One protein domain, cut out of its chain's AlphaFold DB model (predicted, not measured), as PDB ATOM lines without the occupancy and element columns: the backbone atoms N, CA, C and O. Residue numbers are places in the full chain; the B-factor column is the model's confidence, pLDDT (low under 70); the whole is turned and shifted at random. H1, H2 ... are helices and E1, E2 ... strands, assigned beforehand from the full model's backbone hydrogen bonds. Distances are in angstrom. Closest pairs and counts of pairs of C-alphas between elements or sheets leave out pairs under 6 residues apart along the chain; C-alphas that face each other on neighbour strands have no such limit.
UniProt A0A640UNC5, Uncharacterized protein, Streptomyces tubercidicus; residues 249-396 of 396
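What this domain is: This is residues 249 to 396 of the 396 residues of an uncharacterized protein of Streptomyces tubercidicus (UniProt A0A640UNC5). A twisted sheet of five parallel strands forms the core, between two pairs of helices: H1 and H2 cover one face, H4 and H5 the other, as three layers. Short H3 and H6 follow directly on the ends of E3 and E5. The printed part has 148 residues, with six named helices and five named strands in the order H1 E1 H2 E2 E3 H3 H4 E4 H5 E5 H6; the sheet runs E2 E3 E4 E1 E5, and the class is mixed, helices and strands. It is compact and rounded, with a radius of gyration of the C-alphas of 14.0 A and spans of 39 by 31 by 24 A.

Where its parts are: H1, residues 249 to 264, begins with C-alpha 249 at (-8.107, -9.975, 7.671) and is 22.4 A long. E1, residues 269 to 274, is 15.8 A long, and H2, residues 278 to 294, 24.5 A. E2 is residues 299 to 302, E3 residues 315 to 319 and H3 residues 320 to 324. H4, residues 341 to 349, is 12.2 A long; E4, residues 353 to 358, 16.1 A; H5, residues 372 to 381, 14.1 A; E5, residues 385 to 390, 16.9 A. H6, residues 391 to 394, ends with C-alpha 394 at (-4.122, 1.463, 4.835).

How they stand to each other: The edge strands are E2 and E5. Within hydrogen-bond range are N 317 and O 300 at 2.8 A for E2 and E3, N 355 and O 316 at 2.8 A for E3 and E4, N 273 and O 356 at 2.8 A for E4 and E1, and N 272 and O 387 at 2.8 A for E1 and E5. H1 is over E4 and E1 at a height over the sheet of 9.7 A. On the same face, H2 has a height of 8.5 A. H1, with residues 251 to 256 alone, touches H2 at a steep tilt of 57 degrees; the closest C-alphas, of Gln 252 and Ser 288, are 5.3 A apart. On the opposite face, H4 and H5 touch at a steep tilt of 65 degrees; their closest C-alphas, of Ala 344 and Thr 378, are 6.3 A apart. H3 and H6 only graze the sheet. E3, H3, H4 and E4 form a strand-helix-strand unit, parallel neighbour strands joined through helices; E1, H2, E2 and E4, H5, E5 are split units, with other strands between their two. The three crossovers are right-handed. Every O i to N i+4 pair is within hydrogen-bond range in H1, H3, H4 and H5, and 12 of 13 in H2; H6 is too short for one.

The domain as a whole: The C-alphas farthest apart, of Arg 294 and Gly 335, are 40.8 A apart. The printed part has no cut. The links E2 to E3, H3 to H4 and E4 to H5 are long. Mean pLDDT of the printed part is 73.0; 52 residues are under 70, among them 256 to 267, 359 to 370 and 391 to 396.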
ATOM      1  N   ALA A 249      -6.679  -9.710   7.833       58.94
ATOM      2  CA  ALA A 249      -8.107  -9.975   7.671       58.94
ATOM      3  C   ALA A 249      -8.830  -8.750   7.088       58.94
ATOM      4  O   ALA A 249      -9.691  -8.902   6.213       58.94
ATOM      5  N   ALA A 250      -8.437  -7.541   7.500       54.38
ATOM      6  CA  ALA A 250      -8.923  -6.294   6.917       54.38
ATOM      7  C   ALA A 250      -8.560  -6.173   5.431       54.38
ATOM      8  O   ALA A 250      -9.428  -5.850   4.620       54.38
ATOM      9  N   ALA A 251      -7.328  -6.522   5.043       62.72
ATOM     10  CA  ALA A 251      -6.906  -6.496   3.641       62.72
ATOM     11  C   ALA A 251      -7.726  -7.463   2.758       62.72
ATOM     12  O   ALA A 251      -8.180  -7.097   1.671       62.72
ATOM     13  N   GLN A 252      -7.985  -8.687   3.234       70.12
ATOM     14  CA  GLN A 252      -8.831  -9.660   2.526       70.12
ATOM     15  C   GLN A 252     -10.285  -9.187   2.422       70.12
ATOM     16  O   GLN A 252     -10.921  -9.309   1.369       70.12
ATOM     17  N   ARG A 253     -10.826  -8.625   3.510       59.44
ATOM     18  CA  ARG A 253     -12.178  -8.063   3.526       59.44
ATOM     19  C   ARG A 253     -12.307  -6.907   2.544       59.44
ATOM     20  O   ARG A 253     -13.269  -6.876   1.784       59.44
ATOM     21  N   TYR A 254     -11.313  -6.030   2.505       60.62
ATOM     22  CA  TYR A 254     -11.267  -4.923   1.568       60.62
ATOM     23  C   TYR A 254     -11.270  -5.415   0.109       60.62
ATOM     24  O   TYR A 254     -12.063  -4.934  -0.703       60.62
ATOM     25  N   VAL A 255     -10.461  -6.432  -0.224       72.31
ATOM     26  CA  VAL A 255     -10.482  -7.073  -1.553       72.31
ATOM     27  C   VAL A 255     -11.889  -7.565  -1.905       72.31
ATOM     28  O   VAL A 255     -12.392  -7.286  -2.995       72.31
ATOM     29  N   LEU A 256     -12.552  -8.259  -0.978       65.25
ATOM     30  CA  LEU A 256     -13.915  -8.749  -1.170       65.25
ATOM     31  C   LEU A 256     -14.931  -7.613  -1.372       65.25
ATOM     32  O   LEU A 256     -15.827  -7.738  -2.210       65.25
ATOM     33  N   ASP A 257     -14.805  -6.511  -0.638       56.44
ATOM     34  CA  ASP A 257     -15.718  -5.371  -0.739       56.44
ATOM     35  C   ASP A 257     -15.538  -4.608  -2.058       56.44
ATOM     36  O   ASP A 257     -16.529  -4.252  -2.701       56.44
ATOM     37  N   VAL A 258     -14.299  -4.467  -2.545       63.47
ATOM     38  CA  VAL A 258     -14.027  -3.952  -3.898       63.47
ATOM     39  C   VAL A 258     -14.668  -4.840  -4.957       63.47
ATOM     40  O   VAL A 258     -15.305  -4.328  -5.881       63.47
ATOM     41  N   VAL A 259     -14.539  -6.163  -4.822       68.62
ATOM     42  CA  VAL A 259     -15.148  -7.124  -5.752       68.62
ATOM     43  C   VAL A 259     -16.666  -6.954  -5.749       68.62
ATOM     44  O   VAL A 259     -17.250  -6.755  -6.811       68.62
ATOM     45  N   ARG A 260     -17.306  -6.929  -4.576       58.66
ATOM     46  CA  ARG A 260     -18.758  -6.711  -4.445       58.66
ATOM     47  C   ARG A 260     -19.216  -5.404  -5.074       58.66
ATOM     48  O   ARG A 260     -20.155  -5.421  -5.862       58.66
ATOM     49  N   ALA A 261     -18.545  -4.298  -4.767       55.97
ATOM     50  CA  ALA A 261     -18.900  -2.983  -5.292       55.97
ATOM     51  C   ALA A 261     -18.751  -2.917  -6.818       55.97
ATOM     52  O   ALA A 261     -19.534  -2.263  -7.503       55.97
ATOM     53  N   ALA A 262     -17.743  -3.596  -7.364       64.06
ATOM     54  CA  ALA A 262     -17.542  -3.682  -8.800       64.06
ATOM     55  C   ALA A 262     -18.612  -4.566  -9.469       64.06
ATOM     56  O   ALA A 262     -19.103  -4.229 -10.544       64.06
ATOM     57  N   TYR A 263     -19.020  -5.657  -8.808       66.00
ATOM     58  CA  TYR A 263     -20.077  -6.554  -9.280       66.00
ATOM     59  C   TYR A 263     -21.458  -5.912  -9.258       66.00
ATOM     60  O   TYR A 263     -22.188  -6.036 -10.236       66.00
ATOM     61  N   ALA A 264     -21.807  -5.235  -8.164       53.09
ATOM     62  CA  ALA A 264     -23.086  -4.547  -8.014       53.09
ATOM     63  C   ALA A 264     -23.248  -3.420  -9.041       53.09
ATOM     64  O   ALA A 264     -24.341  -3.192  -9.545       53.09
ATOM     65  N   ALA A 265     -22.148  -2.748  -9.382       56.72
ATOM     66  CA  ALA A 265     -22.142  -1.695 -10.385       56.72
ATOM     67  C   ALA A 265     -22.022  -2.218 -11.831       56.72
ATOM     68  O   ALA A 265     -22.057  -1.413 -12.749       56.72
ATOM     69  N   GLU A 266     -21.806  -3.522 -12.046       65.38
ATOM     70  CA  GLU A 266     -21.447  -4.110 -13.353       65.38
ATOM     71  C   GLU A 266     -20.282  -3.392 -14.067       65.38
ATOM     72  O   GLU A 266     -20.183  -3.360 -15.293       65.38
ATOM     73  N   HIS A 267     -19.352  -2.828 -13.293       69.75
ATOM     74  CA  HIS A 267     -18.266  -2.009 -13.817       69.75
ATOM     75  C   HIS A 267     -16.903  -2.631 -13.535       69.75
ATOM     76  O   HIS A 267     -16.575  -3.000 -12.406       69.75
ATOM     77  N   LYS A 268     -16.061  -2.661 -14.574       80.69
ATOM     78  CA  LYS A 268     -14.649  -3.029 -14.466       80.69
ATOM     79  C   LYS A 268     -13.929  -2.150 -13.447       80.69
ATOM     80  O   LYS A 268     -14.077  -0.926 -13.462       80.69
ATOM     81  N   ARG A 269     -13.099  -2.775 -12.608       79.12
ATOM     82  CA  ARG A 269     -12.203  -2.076 -11.678       79.12
ATOM     83  C   ARG A 269     -10.805  -2.685 -11.693       79.12
ATOM     84  O   ARG A 269     -10.648  -3.889 -11.868       79.12
ATOM     85  N   VAL A 270      -9.796  -1.851 -11.483       84.75
ATOM     86  CA  VAL A 270      -8.420  -2.289 -11.228       84.75
ATOM     87  C   VAL A 270      -8.054  -1.882  -9.813       84.75
ATOM     88  O   VAL A 270      -8.155  -0.707  -9.467       84.75
ATOM     89  N   LEU A 271      -7.635  -2.852  -9.008       82.12
ATOM     90  CA  LEU A 271      -7.090  -2.612  -7.683       82.12
ATOM     91  C   LEU A 271      -5.577  -2.785  -7.746       82.12
ATOM     92  O   LEU A 271      -5.085  -3.869  -8.055       82.12
ATOM     93  N   LEU A 272      -4.847  -1.714  -7.471       82.38
ATOM     94  CA  LEU A 272      -3.397  -1.732  -7.407       82.38
ATOM     95  C   LEU A 272      -2.957  -1.724  -5.946       82.38
ATOM     96  O   LEU A 272      -3.066  -0.704  -5.265       82.38
ATOM     97  N   LEU A 273      -2.467  -2.866  -5.479       79.75
ATOM     98  CA  LEU A 273      -1.931  -3.049  -4.139       79.75
ATOM     99  C   LEU A 273      -0.427  -2.796  -4.184       79.75
ATOM    100  O   LEU A 273       0.330  -3.576  -4.761       79.75
ATOM    101  N   ALA A 274      -0.016  -1.671  -3.619       77.69
ATOM    102  CA  ALA A 274       1.367  -1.250  -3.552       77.69
ATOM    103  C   ALA A 274       1.962  -1.545  -2.175       77.69
ATOM    104  O   ALA A 274       1.265  -1.564  -1.156       77.69
ATOM    105  N   GLY A 275       3.273  -1.747  -2.185       70.94
ATOM    106  CA  GLY A 275       4.074  -1.954  -0.993       70.94
ATOM    107  C   GLY A 275       4.027  -3.355  -0.416       70.94
ATOM    108  O   GLY A 275       4.213  -3.547   0.775       70.94
ATOM    109  N   VAL A 276       3.806  -4.353  -1.270       69.88
ATOM    110  CA  VAL A 276       3.868  -5.760  -0.872       69.88
ATOM    111  C   VAL A 276       5.012  -6.474  -1.552       69.88
ATOM    112  O   VAL A 276       5.153  -6.435  -2.771       69.88
ATOM    113  N   SER A 277       5.788  -7.228  -0.777       71.94
ATOM    114  CA  SER A 277       6.688  -8.214  -1.370       71.94
ATOM    115  C   SER A 277       5.892  -9.234  -2.194       71.94
ATOM    116  O   SER A 277       4.733  -9.543  -1.901       71.94
ATOM    117  N   ALA A 278       6.534  -9.833  -3.197       71.12
ATOM    118  CA  ALA A 278       5.893 -10.851  -4.030       71.12
ATOM    119  C   ALA A 278       5.338 -12.035  -3.205       71.12
ATOM    120  O   ALA A 278       4.301 -12.604  -3.545       71.12
ATOM    121  N   ALA A 279       5.996 -12.396  -2.098       70.69
ATOM    122  CA  ALA A 279       5.516 -13.433  -1.186       70.69
ATOM    123  C   ALA A 279       4.243 -13.006  -0.434       70.69
ATOM    124  O   ALA A 279       3.279 -13.771  -0.397       70.69
ATOM    125  N   GLN A 280       4.209 -11.780   0.104       72.56
ATOM    126  CA  GLN A 280       3.028 -11.231   0.783       72.56
ATOM    127  C   GLN A 280       1.841 -11.093  -0.174       72.56
ATOM    128  O   GLN A 280       0.737 -11.510   0.164       72.56
ATOM    129  N   GLY A 281       2.071 -10.590  -1.392       76.19
ATOM    130  CA  GLY A 281       1.038 -10.498  -2.424       76.19
ATOM    131  C   GLY A 281       0.438 -11.865  -2.763       76.19
ATOM    132  O   GLY A 281      -0.778 -12.048  -2.714       76.19
ATOM    133  N   ARG A 282       1.275 -12.882  -3.011       77.69
ATOM    134  CA  ARG A 282       0.790 -14.253  -3.258       77.69
ATOM    135  C   ARG A 282       0.018 -14.831  -2.077       77.69
ATOM    136  O   ARG A 282      -0.986 -15.513  -2.289       77.69
ATOM    137  N   HIS A 283       0.457 -14.560  -0.852       75.44
ATOM    138  CA  HIS A 283      -0.259 -14.993   0.342       75.44
ATOM    139  C   HIS A 283      -1.637 -14.324   0.440       75.44
ATOM    140  O   HIS A 283      -2.637 -15.022   0.593       75.44
ATOM    141  N   LEU A 284      -1.715 -13.002   0.251       77.25
ATOM    142  CA  LEU A 284      -2.975 -12.258   0.229       77.25
ATOM    143  C   LEU A 284      -3.909 -12.756  -0.878       77.25
ATOM    144  O   LEU A 284      -5.096 -12.940  -0.624       77.25
ATOM    145  N   ALA A 285      -3.394 -13.015  -2.081       83.25
ATOM    146  CA  ALA A 285      -4.172 -13.571  -3.184       83.25
ATOM    147  C   ALA A 285      -4.715 -14.967  -2.852       83.25
ATOM    148  O   ALA A 285      -5.892 -15.236  -3.077       83.25
ATOM    149  N   THR A 286      -3.884 -15.837  -2.270       79.38
ATOM    150  CA  THR A 286      -4.287 -17.193  -1.866       79.38
ATOM    151  C   THR A 286      -5.355 -17.154  -0.777       79.38
ATOM    152  O   THR A 286      -6.376 -17.826  -0.892       79.38
ATOM    153  N   ALA A 287      -5.164 -16.327   0.251       72.06
ATOM    154  CA  ALA A 287      -6.131 -16.191   1.333       72.06
ATOM    155  C   ALA A 287      -7.437 -15.529   0.858       72.06
ATOM    156  O   ALA A 287      -8.533 -15.967   1.205       72.06
ATOM    157  N   SER A 288      -7.335 -14.525  -0.018       79.12
ATOM    158  CA  SER A 288      -8.500 -13.889  -0.638       79.12
ATOM    159  C   SER A 288      -9.246 -14.844  -1.566       79.12
ATOM    160  O   SER A 288     -10.458 -14.724  -1.682       79.12
ATOM    161  N   ALA A 289      -8.570 -15.797  -2.215       79.31
ATOM    162  CA  ALA A 289      -9.213 -16.766  -3.098       79.31
ATOM    163  C   ALA A 289     -10.215 -17.660  -2.351       79.31
ATOM    164  O   ALA A 289     -11.312 -17.887  -2.859       79.31
ATOM    165  N   ASP A 290      -9.884 -18.108  -1.133       71.69
ATOM    166  CA  ASP A 290     -10.830 -18.855  -0.291       71.69
ATOM    167  C   ASP A 290     -12.039 -17.984   0.081       71.69
ATOM    168  O   ASP A 290     -13.190 -18.369  -0.128       71.69
ATOM    169  N   LEU A 291     -11.790 -16.757   0.550       66.12
ATOM    170  CA  LEU A 291     -12.844 -15.816   0.931       66.12
ATOM    171  C   LEU A 291     -13.771 -15.456  -0.247       66.12
ATOM    172  O   LEU A 291     -14.995 -15.407  -0.093       66.12
ATOM    173  N   LEU A 292     -13.199 -15.228  -1.428       73.81
ATOM    174  CA  LEU A 292     -13.926 -14.954  -2.666       73.81
ATOM    175  C   LEU A 292     -14.744 -16.166  -3.110       73.81
ATOM    176  O   LEU A 292     -15.923 -16.008  -3.426       73.81
ATOM    177  N   GLY A 293     -14.163 -17.368  -3.049       66.12
ATOM    178  CA  GLY A 293     -14.850 -18.620  -3.357       66.12
ATOM    179  C   GLY A 293     -16.046 -18.863  -2.438       66.12
ATOM    180  O   GLY A 293     -17.152 -19.130  -2.915       66.12
ATOM    181  N   ARG A 294     -15.876 -18.666  -1.123       60.41
ATOM    182  CA  ARG A 294     -16.976 -18.737  -0.141       60.41
ATOM    183  C   ARG A 294     -18.094 -17.738  -0.449       60.41
ATOM    184  O   ARG A 294     -19.257 -18.055  -0.213       60.41
ATOM    185  N   ALA A 295     -17.745 -16.574  -1.001       55.19
ATOM    186  CA  ALA A 295     -18.675 -15.523  -1.407       55.19
ATOM    187  C   ALA A 295     -19.263 -15.698  -2.825       55.19
ATOM    188  O   ALA A 295     -20.008 -14.824  -3.271       55.19
ATOM    189  N   GLY A 296     -18.964 -16.805  -3.518       60.31
ATOM    190  CA  GLY A 296     -19.514 -17.121  -4.842       60.31
ATOM    191  C   GLY A 296     -18.752 -16.508  -6.023       60.31
ATOM    192  O   GLY A 296     -19.278 -16.467  -7.128       60.31
ATOM    193  N   TYR A 297     -17.525 -16.023  -5.820       74.88
ATOM    194  CA  TYR A 297     -16.693 -15.473  -6.890       74.88
ATOM    195  C   TYR A 297     -15.567 -16.437  -7.256       74.88
ATOM    196  O   TYR A 297     -14.834 -16.930  -6.401       74.88
ATOM    197  N   THR A 298     -15.375 -16.659  -8.550       81.00
ATOM    198  CA  THR A 298     -14.224 -17.392  -9.078       81.00
ATOM    199  C   THR A 298     -12.994 -16.487  -9.128       81.00
ATOM    200  O   THR A 298     -13.025 -15.394  -9.692       81.00
ATOM    201  N   SER A 299     -11.871 -16.934  -8.576       87.25
ATOM    202  CA  SER A 299     -10.615 -16.184  -8.631       87.25
ATOM    203  C   SER A 299      -9.474 -17.005  -9.205       87.25
ATOM    204  O   SER A 299      -9.438 -18.225  -9.041       87.25
ATOM    205  N   ARG A 300      -8.509 -16.341  -9.840       89.31
ATOM    206  CA  ARG A 300      -7.302 -16.993 -10.355       89.31
ATOM    207  C   ARG A 300      -6.069 -16.138 -10.110       89.31
ATOM    208  O   ARG A 300      -6.112 -14.932 -10.313       89.31
ATOM    209  N   MET A 301      -4.968 -16.779  -9.728       87.56
ATOM    210  CA  MET A 301      -3.636 -16.186  -9.803       87.56
ATOM    211  C   MET A 301      -3.080 -16.442 -11.201       87.56
ATOM    212  O   MET A 301      -3.006 -17.593 -11.637       87.56
ATOM    213  N   TRP A 302      -2.719 -15.385 -11.917       87.81
ATOM    214  CA  TRP A 302      -1.969 -15.514 -13.159       87.81
ATOM    215  C   TRP A 302      -0.479 -15.578 -12.840       87.81
ATOM    216  O   TRP A 302       0.010 -14.745 -12.086       87.81
ATOM    217  N   SER A 303       0.218 -16.569 -13.400       81.81
ATOM    218  CA  SER A 303       1.613 -16.909 -13.082       81.81
ATOM    219  C   SER A 303       2.593 -16.602 -14.226       81.81
ATOM    220  O   SER A 303       3.646 -17.230 -14.319       81.81
ATOM    221  N   GLY A 304       2.225 -15.694 -15.137       81.00
ATOM    222  CA  GLY A 304       3.015 -15.333 -16.320       81.00
ATOM    223  C   GLY A 304       2.654 -16.114 -17.591       81.00
ATOM    224  O   GLY A 304       1.687 -16.880 -17.632       81.00
ATOM    225  N   GLY A 305       3.422 -15.900 -18.660       82.50
ATOM    226  CA  GLY A 305       3.192 -16.495 -19.977       82.50
ATOM    227  C   GLY A 305       2.250 -15.672 -20.860       82.50
ATOM    228  O   GLY A 305       2.253 -14.443 -20.822       82.50
ATOM    229  N   ARG A 306       1.457 -16.348 -21.697       81.25
ATOM    230  CA  ARG A 306       0.491 -15.690 -22.589       81.25
ATOM    231  C   ARG A 306      -0.769 -15.304 -21.816       81.25
ATOM    232  O   ARG A 306      -1.327 -16.141 -21.102       81.25
ATOM    233  N   VAL A 307      -1.240 -14.068 -21.981       76.25
ATOM    234  CA  VAL A 307      -2.490 -13.632 -21.351       76.25
ATOM    235  C   VAL A 307      -3.692 -14.284 -22.060       76.25
ATOM    236  O   VAL A 307      -3.720 -14.356 -23.292       76.25
ATOM    237  N   PRO A 308      -4.688 -14.804 -21.326       70.56
ATOM    238  CA  PRO A 308      -5.867 -15.417 -21.934       70.56
ATOM    239  C   PRO A 308      -6.829 -14.412 -22.590       70.56
ATOM    240  O   PRO A 308      -7.017 -13.310 -22.087       70.56
ATOM    241  N   GLN A 309      -7.511 -14.820 -23.669       64.44
ATOM    242  CA  GLN A 309      -8.369 -13.942 -24.493       64.44
ATOM    243  C   GLN A 309      -9.870 -13.924 -24.117       64.44
ATOM    244  O   GLN A 309     -10.700 -13.443 -24.885       64.44
ATOM    245  N   SER A 310     -10.279 -14.451 -22.960       62.19
ATOM    246  CA  SER A 310     -11.686 -14.438 -22.510       62.19
ATOM    247  C   SER A 310     -11.770 -14.378 -20.989       62.19
ATOM    248  O   SER A 310     -10.821 -14.827 -20.342       62.19
ATOM    249  N   PRO A 311     -12.866 -13.848 -20.404       61.69
ATOM    250  CA  PRO A 311     -12.988 -13.788 -18.957       61.69
ATOM    251  C   PRO A 311     -12.999 -15.208 -18.384       61.69
ATOM    252  O   PRO A 311     -13.963 -15.950 -18.547       61.69
ATOM    253  N   LEU A 312     -11.893 -15.595 -17.748       68.69
ATOM    254  CA  LEU A 312     -11.698 -16.940 -17.195       68.69
ATOM    255  C   LEU A 312     -12.201 -17.070 -15.758       68.69
ATOM    256  O   LEU A 312     -12.369 -18.183 -15.260       68.69
ATOM    257  N   CYS A 313     -12.355 -15.939 -15.079       78.19
ATOM    258  CA  CYS A 313     -12.705 -15.856 -13.673       78.19
ATOM    259  C   CYS A 313     -13.323 -14.494 -13.356       78.19
ATOM    260  O   CYS A 313     -13.162 -13.514 -14.090       78.19
ATOM    261  N   ASP A 314     -14.007 -14.429 -12.224       82.75
ATOM    262  CA  ASP A 314     -14.595 -13.207 -11.708       82.75
ATOM    263  C   ASP A 314     -13.506 -12.206 -11.299       82.75
ATOM    264  O   ASP A 314     -13.622 -11.029 -11.644       82.75
ATOM    265  N   VAL A 315     -12.437 -12.693 -10.653       88.75
ATOM    266  CA  VAL A 315     -11.304 -11.920 -10.110       88.75
ATOM    267  C   VAL A 315      -9.969 -12.484 -10.605       88.75
ATOM    268  O   VAL A 315      -9.727 -13.684 -10.485       88.75
ATOM    269  N   LEU A 316      -9.073 -11.637 -11.114       91.06
ATOM    270  CA  LEU A 316      -7.715 -12.044 -11.500       91.06
ATOM    271  C   LEU A 316      -6.674 -11.373 -10.598       91.06
ATOM    272  O   LEU A 316      -6.666 -10.151 -10.490       91.06
ATOM    273  N   PHE A 317      -5.798 -12.166  -9.986       90.25
ATOM    274  CA  PHE A 317      -4.641 -11.703  -9.222       90.25
ATOM    275  C   PHE A 317      -3.373 -11.793 -10.070       90.25
ATOM    276  O   PHE A 317      -3.155 -12.784 -10.773       90.25
ATOM    277  N   CYS A 318      -2.529 -10.769  -9.993       88.44
ATOM    278  CA  CYS A 318      -1.236 -10.719 -10.669       88.44
ATOM    279  C   CYS A 318      -0.185 -10.147  -9.717       88.44
ATOM    280  O   CYS A 318      -0.416  -9.106  -9.102       88.44
ATOM    281  N   ASP A 319       0.968 -10.802  -9.618       84.81
ATOM    282  CA  ASP A 319       2.151 -10.230  -8.973       84.81
ATOM    283  C   ASP A 319       3.136  -9.689 -10.020       84.81
ATOM    284  O   ASP A 319       3.028  -9.953 -11.223       84.81
ATOM    285  N   GLU A 320       4.104  -8.907  -9.555       78.19
ATOM    286  CA  GLU A 320       5.159  -8.336 -10.391       78.19
ATOM    287  C   GLU A 320       5.949  -9.403 -11.170       78.19
ATOM    288  O   GLU A 320       6.227  -9.226 -12.356       78.19
ATOM    289  N   ALA A 321       6.279 -10.533 -10.535       76.31
ATOM    290  CA  ALA A 321       7.037 -11.611 -11.168       76.31
ATOM    291  C   ALA A 321       6.271 -12.227 -12.351       76.31
ATOM    292  O   ALA A 321       6.848 -12.506 -13.401       76.31
ATOM    293  N   SER A 322       4.957 -12.381 -12.210       81.31
ATOM    294  CA  SER A 322       4.079 -12.875 -13.270       81.31
ATOM    295  C   SER A 322       3.990 -11.880 -14.425       81.31
ATOM    296  O   SER A 322       4.050 -12.282 -15.584       81.31
ATOM    297  N   LEU A 323       3.934 -10.578 -14.123       79.50
ATOM    298  CA  LEU A 323       3.999  -9.509 -15.128       79.50
ATOM    299  C   LEU A 323       5.343  -9.486 -15.870       79.50
ATOM    300  O   LEU A 323       5.358  -9.249 -17.075       79.50
ATOM    301  N   ALA A 324       6.452  -9.778 -15.183       76.12
ATOM    302  CA  ALA A 324       7.776  -9.932 -15.794       76.12
ATOM    303  C   ALA A 324       7.845 -11.112 -16.768       76.12
ATOM    304  O   ALA A 324       8.489 -11.034 -17.810       76.12
ATOM    305  N   GLY A 325       7.168 -12.209 -16.427       73.25
ATOM    306  CA  GLY A 325       7.107 -13.423 -17.235       73.25
ATOM    307  C   GLY A 325       6.118 -13.364 -18.402       73.25
ATOM    308  O   GLY A 325       5.832 -14.410 -18.985       73.25
ATOM    309  N   ALA A 326       5.544 -12.200 -18.722       75.88
ATOM    310  CA  ALA A 326       4.595 -12.049 -19.820       75.88
ATOM    311  C   ALA A 326       5.257 -12.321 -21.182       75.88
ATOM    312  O   ALA A 326       6.331 -11.799 -21.480       75.88
ATOM    313  N   VAL A 327       4.594 -13.100 -22.042       68.69
ATOM    314  CA  VAL A 327       5.089 -13.426 -23.389       68.69
ATOM    315  C   VAL A 327       4.019 -13.111 -24.431       68.69
ATOM    316  O   VAL A 327       2.860 -13.492 -24.275       68.69
ATOM    317  N   GLY A 328       4.426 -12.466 -25.526       60.94
ATOM    318  CA  GLY A 328       3.522 -11.986 -26.572       60.94
ATOM    319  C   GLY A 328       3.333 -10.473 -26.487       60.94
ATOM    320  O   GLY A 328       2.448  -9.999 -25.795       60.94
ATOM    321  N   HIS A 329       4.195  -9.762 -27.223       56.78
ATOM    322  CA  HIS A 329       4.256  -8.309 -27.456       56.78
ATOM    323  C   HIS A 329       4.388  -7.382 -26.223       56.78
ATOM    324  O   HIS A 329       3.387  -7.007 -25.614       56.78
ATOM    325  N   PRO A 330       5.606  -6.881 -25.917       64.94
ATOM    326  CA  PRO A 330       5.764  -5.613 -25.212       64.94
ATOM    327  C   PRO A 330       5.670  -4.423 -26.194       64.94
ATOM    328  O   PRO A 330       6.006  -4.568 -27.369       64.94
ATOM    329  N   LEU A 331       5.304  -3.246 -25.659       60.59
ATOM    330  CA  LEU A 331       5.131  -1.925 -26.310       60.59
ATOM    331  C   LEU A 331       3.722  -1.645 -26.881       60.59
ATOM    332  O   LEU A 331       2.969  -2.567 -27.176       60.59
ATOM    333  N   PRO A 332       3.309  -0.362 -26.869       69.00
ATOM    334  CA  PRO A 332       2.166   0.114 -26.091       69.00
ATOM    335  C   PRO A 332       0.802  -0.355 -26.587       69.00
ATOM    336  O   PRO A 332       0.633  -0.687 -27.759       69.00
ATOM    337  N   LEU A 333      -0.200  -0.284 -25.703       79.00
ATOM    338  CA  LEU A 333      -1.597  -0.494 -26.075       79.00
ATOM    339  C   LEU A 333      -1.949   0.437 -27.243       79.00
ATOM    340  O   LEU A 333      -2.057   1.650 -27.067       79.00
ATOM    341  N   GLU A 334      -2.109  -0.145 -28.433       80.50
ATOM    342  CA  GLU A 334      -2.506   0.565 -29.656       80.50
ATOM    343  C   GLU A 334      -1.613   1.784 -29.969       80.50
ATOM    344  O   GLU A 334      -2.097   2.828 -30.403       80.50
ATOM    345  N   GLY A 335      -0.302   1.689 -29.713       77.50
ATOM    346  CA  GLY A 335       0.640   2.778 -30.011       77.50
ATOM    347  C   GLY A 335       0.676   3.916 -28.976       77.50
ATOM    348  O   GLY A 335       1.436   4.865 -29.154       77.50
ATOM    349  N   LYS A 336      -0.101   3.845 -27.884       81.06
ATOM    350  CA  LYS A 336      -0.146   4.887 -26.838       81.06
ATOM    351  C   LYS A 336       1.025   4.775 -25.863       81.06
ATOM    352  O   LYS A 336       0.965   3.980 -24.925       81.06
ATOM    353  N   GLU A 337       2.075   5.567 -26.054       81.38
ATOM    354  CA  GLU A 337       3.248   5.566 -25.170       81.38
ATOM    355  C   GLU A 337       2.886   5.620 -23.676       81.38
ATOM    356  O   GLU A 337       1.931   6.273 -23.256       81.38
ATOM    357  N   GLY A 338       3.648   4.882 -22.865       79.50
ATOM    358  CA  GLY A 338       3.390   4.778 -21.431       79.50
ATOM    359  C   GLY A 338       2.183   3.908 -21.062       79.50
ATOM    360  O   GLY A 338       1.687   4.041 -19.946       79.50
ATOM    361  N   THR A 339       1.720   3.019 -21.949       84.12
ATOM    362  CA  THR A 339       0.704   1.986 -21.661       84.12
ATOM    363  C   THR A 339       1.231   0.570 -21.925       84.12
ATOM    364  O   THR A 339       2.257   0.386 -22.579       84.12
ATOM    365  N   SER A 340       0.514  -0.443 -21.432       84.38
ATOM    366  CA  SER A 340       0.883  -1.858 -21.523       84.38
ATOM    367  C   SER A 340      -0.253  -2.691 -22.124       84.38
ATOM    368  O   SER A 340      -1.337  -2.798 -21.547       84.38
ATOM    369  N   ALA A 341      -0.001  -3.313 -23.281       83.56
ATOM    370  CA  ALA A 341      -0.943  -4.238 -23.914       83.56
ATOM    371  C   ALA A 341      -1.217  -5.468 -23.027       83.56
ATOM    372  O   ALA A 341      -2.364  -5.884 -22.899       83.56
ATOM    373  N   VAL A 342      -0.197  -5.968 -22.323       84.88
ATOM    374  CA  VAL A 342      -0.324  -7.069 -21.353       84.88
ATOM    375  C   VAL A 342      -1.292  -6.700 -20.230       84.88
ATOM    376  O   VAL A 342      -2.217  -7.453 -19.938       84.88
ATOM    377  N   VAL A 343      -1.136  -5.517 -19.622       86.12
ATOM    378  CA  VAL A 343      -2.060  -5.053 -18.571       86.12
ATOM    379  C   VAL A 343      -3.478  -4.911 -19.126       86.12
ATOM    380  O   VAL A 343      -4.440  -5.281 -18.454       86.12
ATOM    381  N   ALA A 344      -3.629  -4.430 -20.360       87.69
ATOM    382  CA  ALA A 344      -4.934  -4.315 -20.999       87.69
ATOM    383  C   ALA A 344      -5.608  -5.677 -21.217       87.69
ATOM    384  O   ALA A 344      -6.806  -5.821 -20.969       87.69
ATOM    385  N   GLU A 345      -4.851  -6.685 -21.648       87.31
ATOM    386  CA  GLU A 345      -5.349  -8.051 -21.787       87.31
ATOM    387  C   GLU A 345      -5.712  -8.658 -20.431       87.31
ATOM    388  O   GLU A 345      -6.776  -9.258 -20.309       87.31
ATOM    389  N   LEU A 346      -4.915  -8.427 -19.383       87.50
ATOM    390  CA  LEU A 346      -5.236  -8.890 -18.029       87.50
ATOM    391  C   LEU A 346      -6.542  -8.264 -17.525       87.50
ATOM    392  O   LEU A 346      -7.415  -8.978 -17.028       87.50
ATOM    393  N   ILE A 347      -6.727  -6.954 -17.738       88.12
ATOM    394  CA  ILE A 347      -7.981  -6.237 -17.447       88.12
ATOM    395  C   ILE A 347      -9.169  -6.889 -18.161       88.12
ATOM    396  O   ILE A 347     -10.241  -7.025 -17.565       88.12
ATOM    397  N   ARG A 348      -8.994  -7.328 -19.411       86.62
ATOM    398  CA  ARG A 348     -10.030  -8.019 -20.199       86.62
ATOM    399  C   ARG A 348     -10.242  -9.482 -19.771       86.62
ATOM    400  O   ARG A 348     -11.353  -9.978 -19.923       86.62
ATOM    401  N   ALA A 349      -9.228 -10.142 -19.211       84.31
ATOM    402  CA  ALA A 349      -9.241 -11.561 -18.834       84.31
ATOM    403  C   ALA A 349      -9.945 -11.874 -17.497       84.31
ATOM    404  O   ALA A 349     -10.298 -13.028 -17.244       84.31
ATOM    405  N   ALA A 350     -10.178 -10.879 -16.638       85.25
ATOM    406  CA  ALA A 350     -11.140 -11.003 -15.536       85.25
ATOM    407  C   ALA A 350     -12.555 -10.657 -16.008       85.25
ATOM    408  O   ALA A 350     -12.726 -10.072 -17.074       85.25
ATOM    409  N   ARG A 351     -13.588 -10.910 -15.204       76.88
ATOM    410  CA  ARG A 351     -14.937 -10.386 -15.471       76.88
ATOM    411  C   ARG A 351     -15.129  -8.985 -14.906       76.88
ATOM    412  O   ARG A 351     -15.596  -8.115 -15.632       76.88
ATOM    413  N   VAL A 352     -14.712  -8.737 -13.662       74.81
ATOM    414  CA  VAL A 352     -14.994  -7.465 -12.980       74.81
ATOM    415  C   VAL A 352     -13.715  -6.826 -12.399       74.81
ATOM    416  O   VAL A 352     -13.244  -5.871 -13.022       74.81
ATOM    417  N   PRO A 353     -13.099  -7.307 -11.300       76.50
ATOM    418  CA  PRO A 353     -11.832  -6.748 -10.830       76.50
ATOM    419  C   PRO A 353     -10.581  -7.482 -11.342       76.50
ATOM    420  O   PRO A 353     -10.547  -8.711 -11.436       76.50
ATOM    421  N   VAL A 354      -9.514  -6.713 -11.576       80.19
ATOM    422  CA  VAL A 354      -8.127  -7.211 -11.645       80.19
ATOM    423  C   VAL A 354      -7.326  -6.604 -10.505       80.19
ATOM    424  O   VAL A 354      -7.374  -5.392 -10.303       80.19
ATOM    425  N   ILE A 355      -6.604  -7.446  -9.773       79.94
ATOM    426  CA  ILE A 355      -5.815  -7.073  -8.603       79.94
ATOM    427  C   ILE A 355      -4.341  -7.259  -8.938       79.94
ATOM    428  O   ILE A 355      -3.881  -8.380  -9.153       79.94
ATOM    429  N   ILE A 356      -3.614  -6.151  -8.999       77.56
ATOM    430  CA  ILE A 356      -2.192  -6.118  -9.337       77.56
ATOM    431  C   ILE A 356      -1.414  -5.761  -8.076       77.56
ATOM    432  O   ILE A 356      -1.726  -4.772  -7.420       77.56
ATOM    433  N   MET A 357      -0.420  -6.577  -7.737       80.00
ATOM    434  CA  MET A 357       0.379  -6.455  -6.520       80.00
ATOM    435  C   MET A 357       1.818  -6.115  -6.887       80.00
ATOM    436  O   MET A 357       2.480  -6.904  -7.567       80.00
ATOM    437  N   LEU A 358       2.284  -4.948  -6.442       74.38
ATOM    438  CA  LEU A 358       3.615  -4.422  -6.741       74.38
ATOM    439  C   LEU A 358       4.413  -4.158  -5.450       74.38
ATOM    440  O   LEU A 358       3.819  -3.732  -4.450       74.38
ATOM    441  N   PRO A 359       5.743  -4.364  -5.466       67.38
ATOM    442  CA  PRO A 359       6.619  -4.041  -4.338       67.38
ATOM    443  C   PRO A 359       6.713  -2.534  -4.060       67.38
ATOM    444  O   PRO A 359       6.242  -1.703  -4.838       67.38
ATOM    445  N   GLU A 360       7.317  -2.179  -2.919       59.53
ATOM    446  CA  GLU A 360       7.690  -0.791  -2.623       59.53
ATOM    447  C   GLU A 360       8.831  -0.320  -3.531       59.53
ATOM    448  O   GLU A 360       9.867  -0.978  -3.643       59.53
ATOM    449  N   GLY A 361       8.645   0.857  -4.133       56.19
ATOM    450  CA  GLY A 361       9.605   1.492  -5.033       56.19
ATOM    451  C   GLY A 361       9.353   1.188  -6.511       56.19
ATOM    452  O   GLY A 361       8.797   0.154  -6.876       56.19
ATOM    453  N   ASP A 362       9.758   2.115  -7.382       49.22
ATOM    454  CA  ASP A 362       9.852   1.819  -8.811       49.22
ATOM    455  C   ASP A 362      10.872   0.694  -8.984       49.22
ATOM    456  O   ASP A 362      12.009   0.823  -8.526       49.22
ATOM    457  N   ALA A 363      10.452  -0.407  -9.611       48.03
ATOM    458  CA  ALA A 363      11.284  -1.569  -9.888       48.03
ATOM    459  C   ALA A 363      12.612  -1.120 -10.519       48.03
ATOM    460  O   ALA A 363      12.705  -0.849 -11.716       48.03
ATOM    461  N   SER A 364      13.664  -1.039  -9.707       42.72
ATOM    462  CA  SER A 364      14.988  -0.548 -10.097       42.72
ATOM    463  C   SER A 364      15.781  -1.576 -10.915       42.72
ATOM    464  O   SER A 364      16.994  -1.471 -11.069       42.72
ATOM    465  N   GLY A 365      15.089  -2.557 -11.501       45.66
ATOM    466  CA  GLY A 365      15.654  -3.635 -12.298       45.66
ATOM    467  C   GLY A 365      14.831  -3.916 -13.550       45.66
ATOM    468  O   GLY A 365      14.102  -4.897 -13.599       45.66
ATOM    469  N   GLY A 366      14.957  -3.059 -14.569       44.19
ATOM    470  CA  GLY A 366      14.775  -3.389 -15.994       44.19
ATOM    471  C   GLY A 366      13.409  -3.881 -16.502       44.19
ATOM    472  O   GLY A 366      13.264  -4.037 -17.712       44.19
ATOM    473  N   ASN A 367      12.410  -4.116 -15.650       51.03
ATOM    474  CA  ASN A 367      11.133  -4.691 -16.061       51.03
ATOM    475  C   ASN A 367      10.045  -3.614 -16.231       51.03
ATOM    476  O   ASN A 367       9.544  -3.034 -15.271       51.03
ATOM    477  N   THR A 368       9.673  -3.345 -17.482       58.25
ATOM    478  CA  THR A 368       8.874  -2.186 -17.916       58.25
ATOM    479  C   THR A 368       7.410  -2.519 -18.209       58.25
ATOM    480  O   THR A 368       6.791  -1.820 -18.997       58.25
ATOM    481  N   VAL A 369       6.831  -3.590 -17.656       60.31
ATOM    482  CA  VAL A 369       5.440  -3.998 -17.981       60.31
ATOM    483  C   VAL A 369       4.469  -3.785 -16.813       60.31
ATOM    484  O   VAL A 369       3.272  -3.601 -17.038       60.31
ATOM    485  N   GLY A 370       4.982  -3.757 -15.579       61.31
ATOM    486  CA  GLY A 370       4.198  -3.762 -14.343       61.31
ATOM    487  C   GLY A 370       4.399  -2.554 -13.430       61.31
ATOM    488  O   GLY A 370       4.139  -2.674 -12.245       61.31
ATOM    489  N   THR A 371       4.878  -1.409 -13.920       74.62
ATOM    490  CA  THR A 371       5.050  -0.222 -13.056       74.62
ATOM    491  C   THR A 371       3.702   0.433 -12.729       74.62
ATOM    492  O   THR A 371       2.758   0.345 -13.522       74.62
ATOM    493  N   ASP A 372       3.605   1.140 -11.593       76.31
ATOM    494  CA  ASP A 372       2.389   1.894 -11.223       76.31
ATOM    495  C   ASP A 372       1.921   2.797 -12.366       76.31
ATOM    496  O   ASP A 372       0.745   2.783 -12.737       76.31
ATOM    497  N   GLY A 373       2.863   3.539 -12.956       77.69
ATOM    498  CA  GLY A 373       2.590   4.461 -14.050       77.69
ATOM    499  C   GLY A 373       1.958   3.763 -15.252       77.69
ATOM    500  O   GLY A 373       0.952   4.238 -15.779       77.69
ATOM    501  N   LEU A 374       2.480   2.601 -15.650       80.00
ATOM    502  CA  LEU A 374       1.942   1.840 -16.779       80.00
ATOM    503  C   LEU A 374       0.561   1.272 -16.490       80.00
ATOM    504  O   LEU A 374      -0.322   1.367 -17.346       80.00
ATOM    505  N   VAL A 375       0.344   0.710 -15.299       85.00
ATOM    506  CA  VAL A 375      -0.966   0.169 -14.916       85.00
ATOM    507  C   VAL A 375      -2.010   1.287 -14.893       85.00
ATOM    508  O   VAL A 375      -3.081   1.152 -15.487       85.00
ATOM    509  N   ARG A 376      -1.667   2.432 -14.296       84.31
ATOM    510  CA  ARG A 376      -2.509   3.633 -14.226       84.31
ATOM    511  C   ARG A 376      -2.860   4.189 -15.598       84.31
ATOM    512  O   ARG A 376      -4.036   4.435 -15.876       84.31
ATOM    513  N   ASN A 377      -1.865   4.373 -16.457       85.44
ATOM    514  CA  ASN A 377      -2.069   4.899 -17.803       85.44
ATOM    515  C   ASN A 377      -2.890   3.936 -18.666       85.44
ATOM    516  O   ASN A 377      -3.763   4.377 -19.410       85.44
ATOM    517  N   THR A 378      -2.671   2.627 -18.525       88.50
ATOM    518  CA  THR A 378      -3.434   1.601 -19.251       88.50
ATOM    519  C   THR A 378      -4.888   1.554 -18.793       88.50
ATOM    520  O   THR A 378      -5.790   1.583 -19.627       88.50
ATOM    521  N   ALA A 379      -5.145   1.549 -17.480       88.38
ATOM    522  CA  ALA A 379      -6.503   1.593 -16.943       88.38
ATOM    523  C   ALA A 379      -7.248   2.855 -17.408       88.38
ATOM    524  O   ALA A 379      -8.389   2.765 -17.863       88.38
ATOM    525  N   ARG A 380      -6.576   4.017 -17.402       87.44
ATOM    526  CA  ARG A 380      -7.118   5.273 -17.944       87.44
ATOM    527  C   ARG A 380      -7.419   5.169 -19.440       87.44
ATOM    528  O   ARG A 380      -8.486   5.602 -19.864       87.44
ATOM    529  N   ALA A 381      -6.515   4.589 -20.230       88.81
ATOM    530  CA  ALA A 381      -6.705   4.404 -21.669       88.81
ATOM    531  C   ALA A 381      -7.894   3.485 -21.999       88.81
ATOM    532  O   ALA A 381      -8.533   3.680 -23.030       88.81
ATOM    533  N   LEU A 382      -8.207   2.530 -21.117       88.81
ATOM    534  CA  LEU A 382      -9.378   1.653 -21.202       88.81
ATOM    535  C   LEU A 382     -10.631   2.214 -20.511       88.81
ATOM    536  O   LEU A 382     -11.649   1.529 -20.471       88.81
ATOM    537  N   GLN A 383     -10.563   3.422 -19.941       87.88
ATOM    538  CA  GLN A 383     -11.642   4.037 -19.155       87.88
ATOM    539  C   GLN A 383     -12.121   3.165 -17.978       87.88
ATOM    540  O   GLN A 383     -13.287   3.196 -17.587       87.88
ATOM    541  N   VAL A 384     -11.209   2.391 -17.385       85.06
ATOM    542  CA  VAL A 384     -11.472   1.550 -16.216       85.06
ATOM    543  C   VAL A 384     -11.055   2.288 -14.949       85.06
ATOM    544  O   VAL A 384      -9.968   2.865 -14.875       85.06
ATOM    545  N   ARG A 385     -11.910   2.254 -13.923       78.38
ATOM    546  CA  ARG A 385     -11.598   2.851 -12.621       78.38
ATOM    547  C   ARG A 385     -10.444   2.092 -11.969       78.38
ATOM    548  O   ARG A 385     -10.567   0.893 -11.723       78.38
ATOM    549  N   LEU A 386      -9.364   2.805 -11.658       82.81
ATOM    550  CA  LEU A 386      -8.244   2.288 -10.878       82.81
ATOM    551  C   LEU A 386      -8.254   2.880  -9.472       82.81
ATOM    552  O   LEU A 386      -8.394   4.091  -9.304       82.81
ATOM    553  N   GLU A 387      -8.068   2.019  -8.482       76.31
ATOM    554  CA  GLU A 387      -7.883   2.372  -7.080       76.31
ATOM    555  C   GLU A 387      -6.512   1.860  -6.638       76.31
ATOM    556  O   GLU A 387      -6.203   0.685  -6.828       76.31
ATOM    557  N   ARG A 388      -5.659   2.753  -6.125       76.44
ATOM    558  CA  ARG A 388      -4.333   2.400  -5.600       76.44
ATOM    559  C   ARG A 388      -4.385   2.424  -4.083       76.44
ATOM    560  O   ARG A 388      -4.891   3.389  -3.518       76.44
ATOM    561  N   ILE A 389      -3.796   1.413  -3.459       69.94
ATOM    562  CA  ILE A 389      -3.718   1.280  -2.007       69.94
ATOM    563  C   ILE A 389      -2.297   0.948  -1.612       69.94
ATOM    564  O   ILE A 389      -1.717   0.009  -2.150       69.94
ATOM    565  N   GLN A 390      -1.769   1.705  -0.660       70.31
ATOM    566  CA  GLN A 390      -0.541   1.365   0.039       70.31
ATOM    567  C   GLN A 390      -0.924   0.490   1.236       70.31
ATOM    568  O   GLN A 390      -1.603   0.964   2.145       70.31
ATOM    569  N   LEU A 391      -0.581  -0.801   1.204       62.88
ATOM    570  CA  LEU A 391      -1.112  -1.763   2.180       62.88
ATOM    571  C   LEU A 391      -0.650  -1.475   3.616       62.88
ATOM    572  O   LEU A 391      -1.469  -1.551   4.527       62.88
ATOM    573  N   ASP A 392       0.601  -1.054   3.792       57.69
ATOM    574  CA  ASP A 392       1.161  -0.707   5.105       57.69
ATOM    575  C   ASP A 392       0.624   0.620   5.670       57.69
ATOM    576  O   ASP A 392       0.654   0.825   6.874       57.69
ATOM    577  N   GLU A 393       0.101   1.528   4.841       57.16
ATOM    578  CA  GLU A 393      -0.546   2.761   5.332       57.16
ATOM    579  C   GLU A 393      -2.048   2.565   5.570       57.16
ATOM    580  O   GLU A 393      -2.637   3.203   6.438       57.16
ATOM    581  N   ALA A 394      -2.683   1.698   4.778       42.44
ATOM    582  CA  ALA A 394      -4.122   1.463   4.835       42.44
ATOM    583  C   ALA A 394      -4.527   0.450   5.917       42.44
ATOM    584  O   ALA A 394      -5.661   0.498   6.393       42.44
ATOM    585  N   PHE A 395      -3.625  -0.466   6.279       50.62
ATOM    586  CA  PHE A 395      -3.891  -1.587   7.186       50.62
ATOM    587  C   PHE A 395      -2.710  -1.873   8.136       50.62
ATOM    588  O   PHE A 395      -2.545  -3.018   8.563       50.62
ATOM    589  N   GLY A 396      -1.858  -0.867   8.380       41.84
ATOM    590  CA  GLY A 396      -0.661  -0.926   9.231       41.84
ATOM    591  C   GLY A 396      -0.863  -0.416  10.646       41.84
ATOM    592  O   GLY A 396      -1.755   0.428  10.877       41.84
TER     593      GLY A 396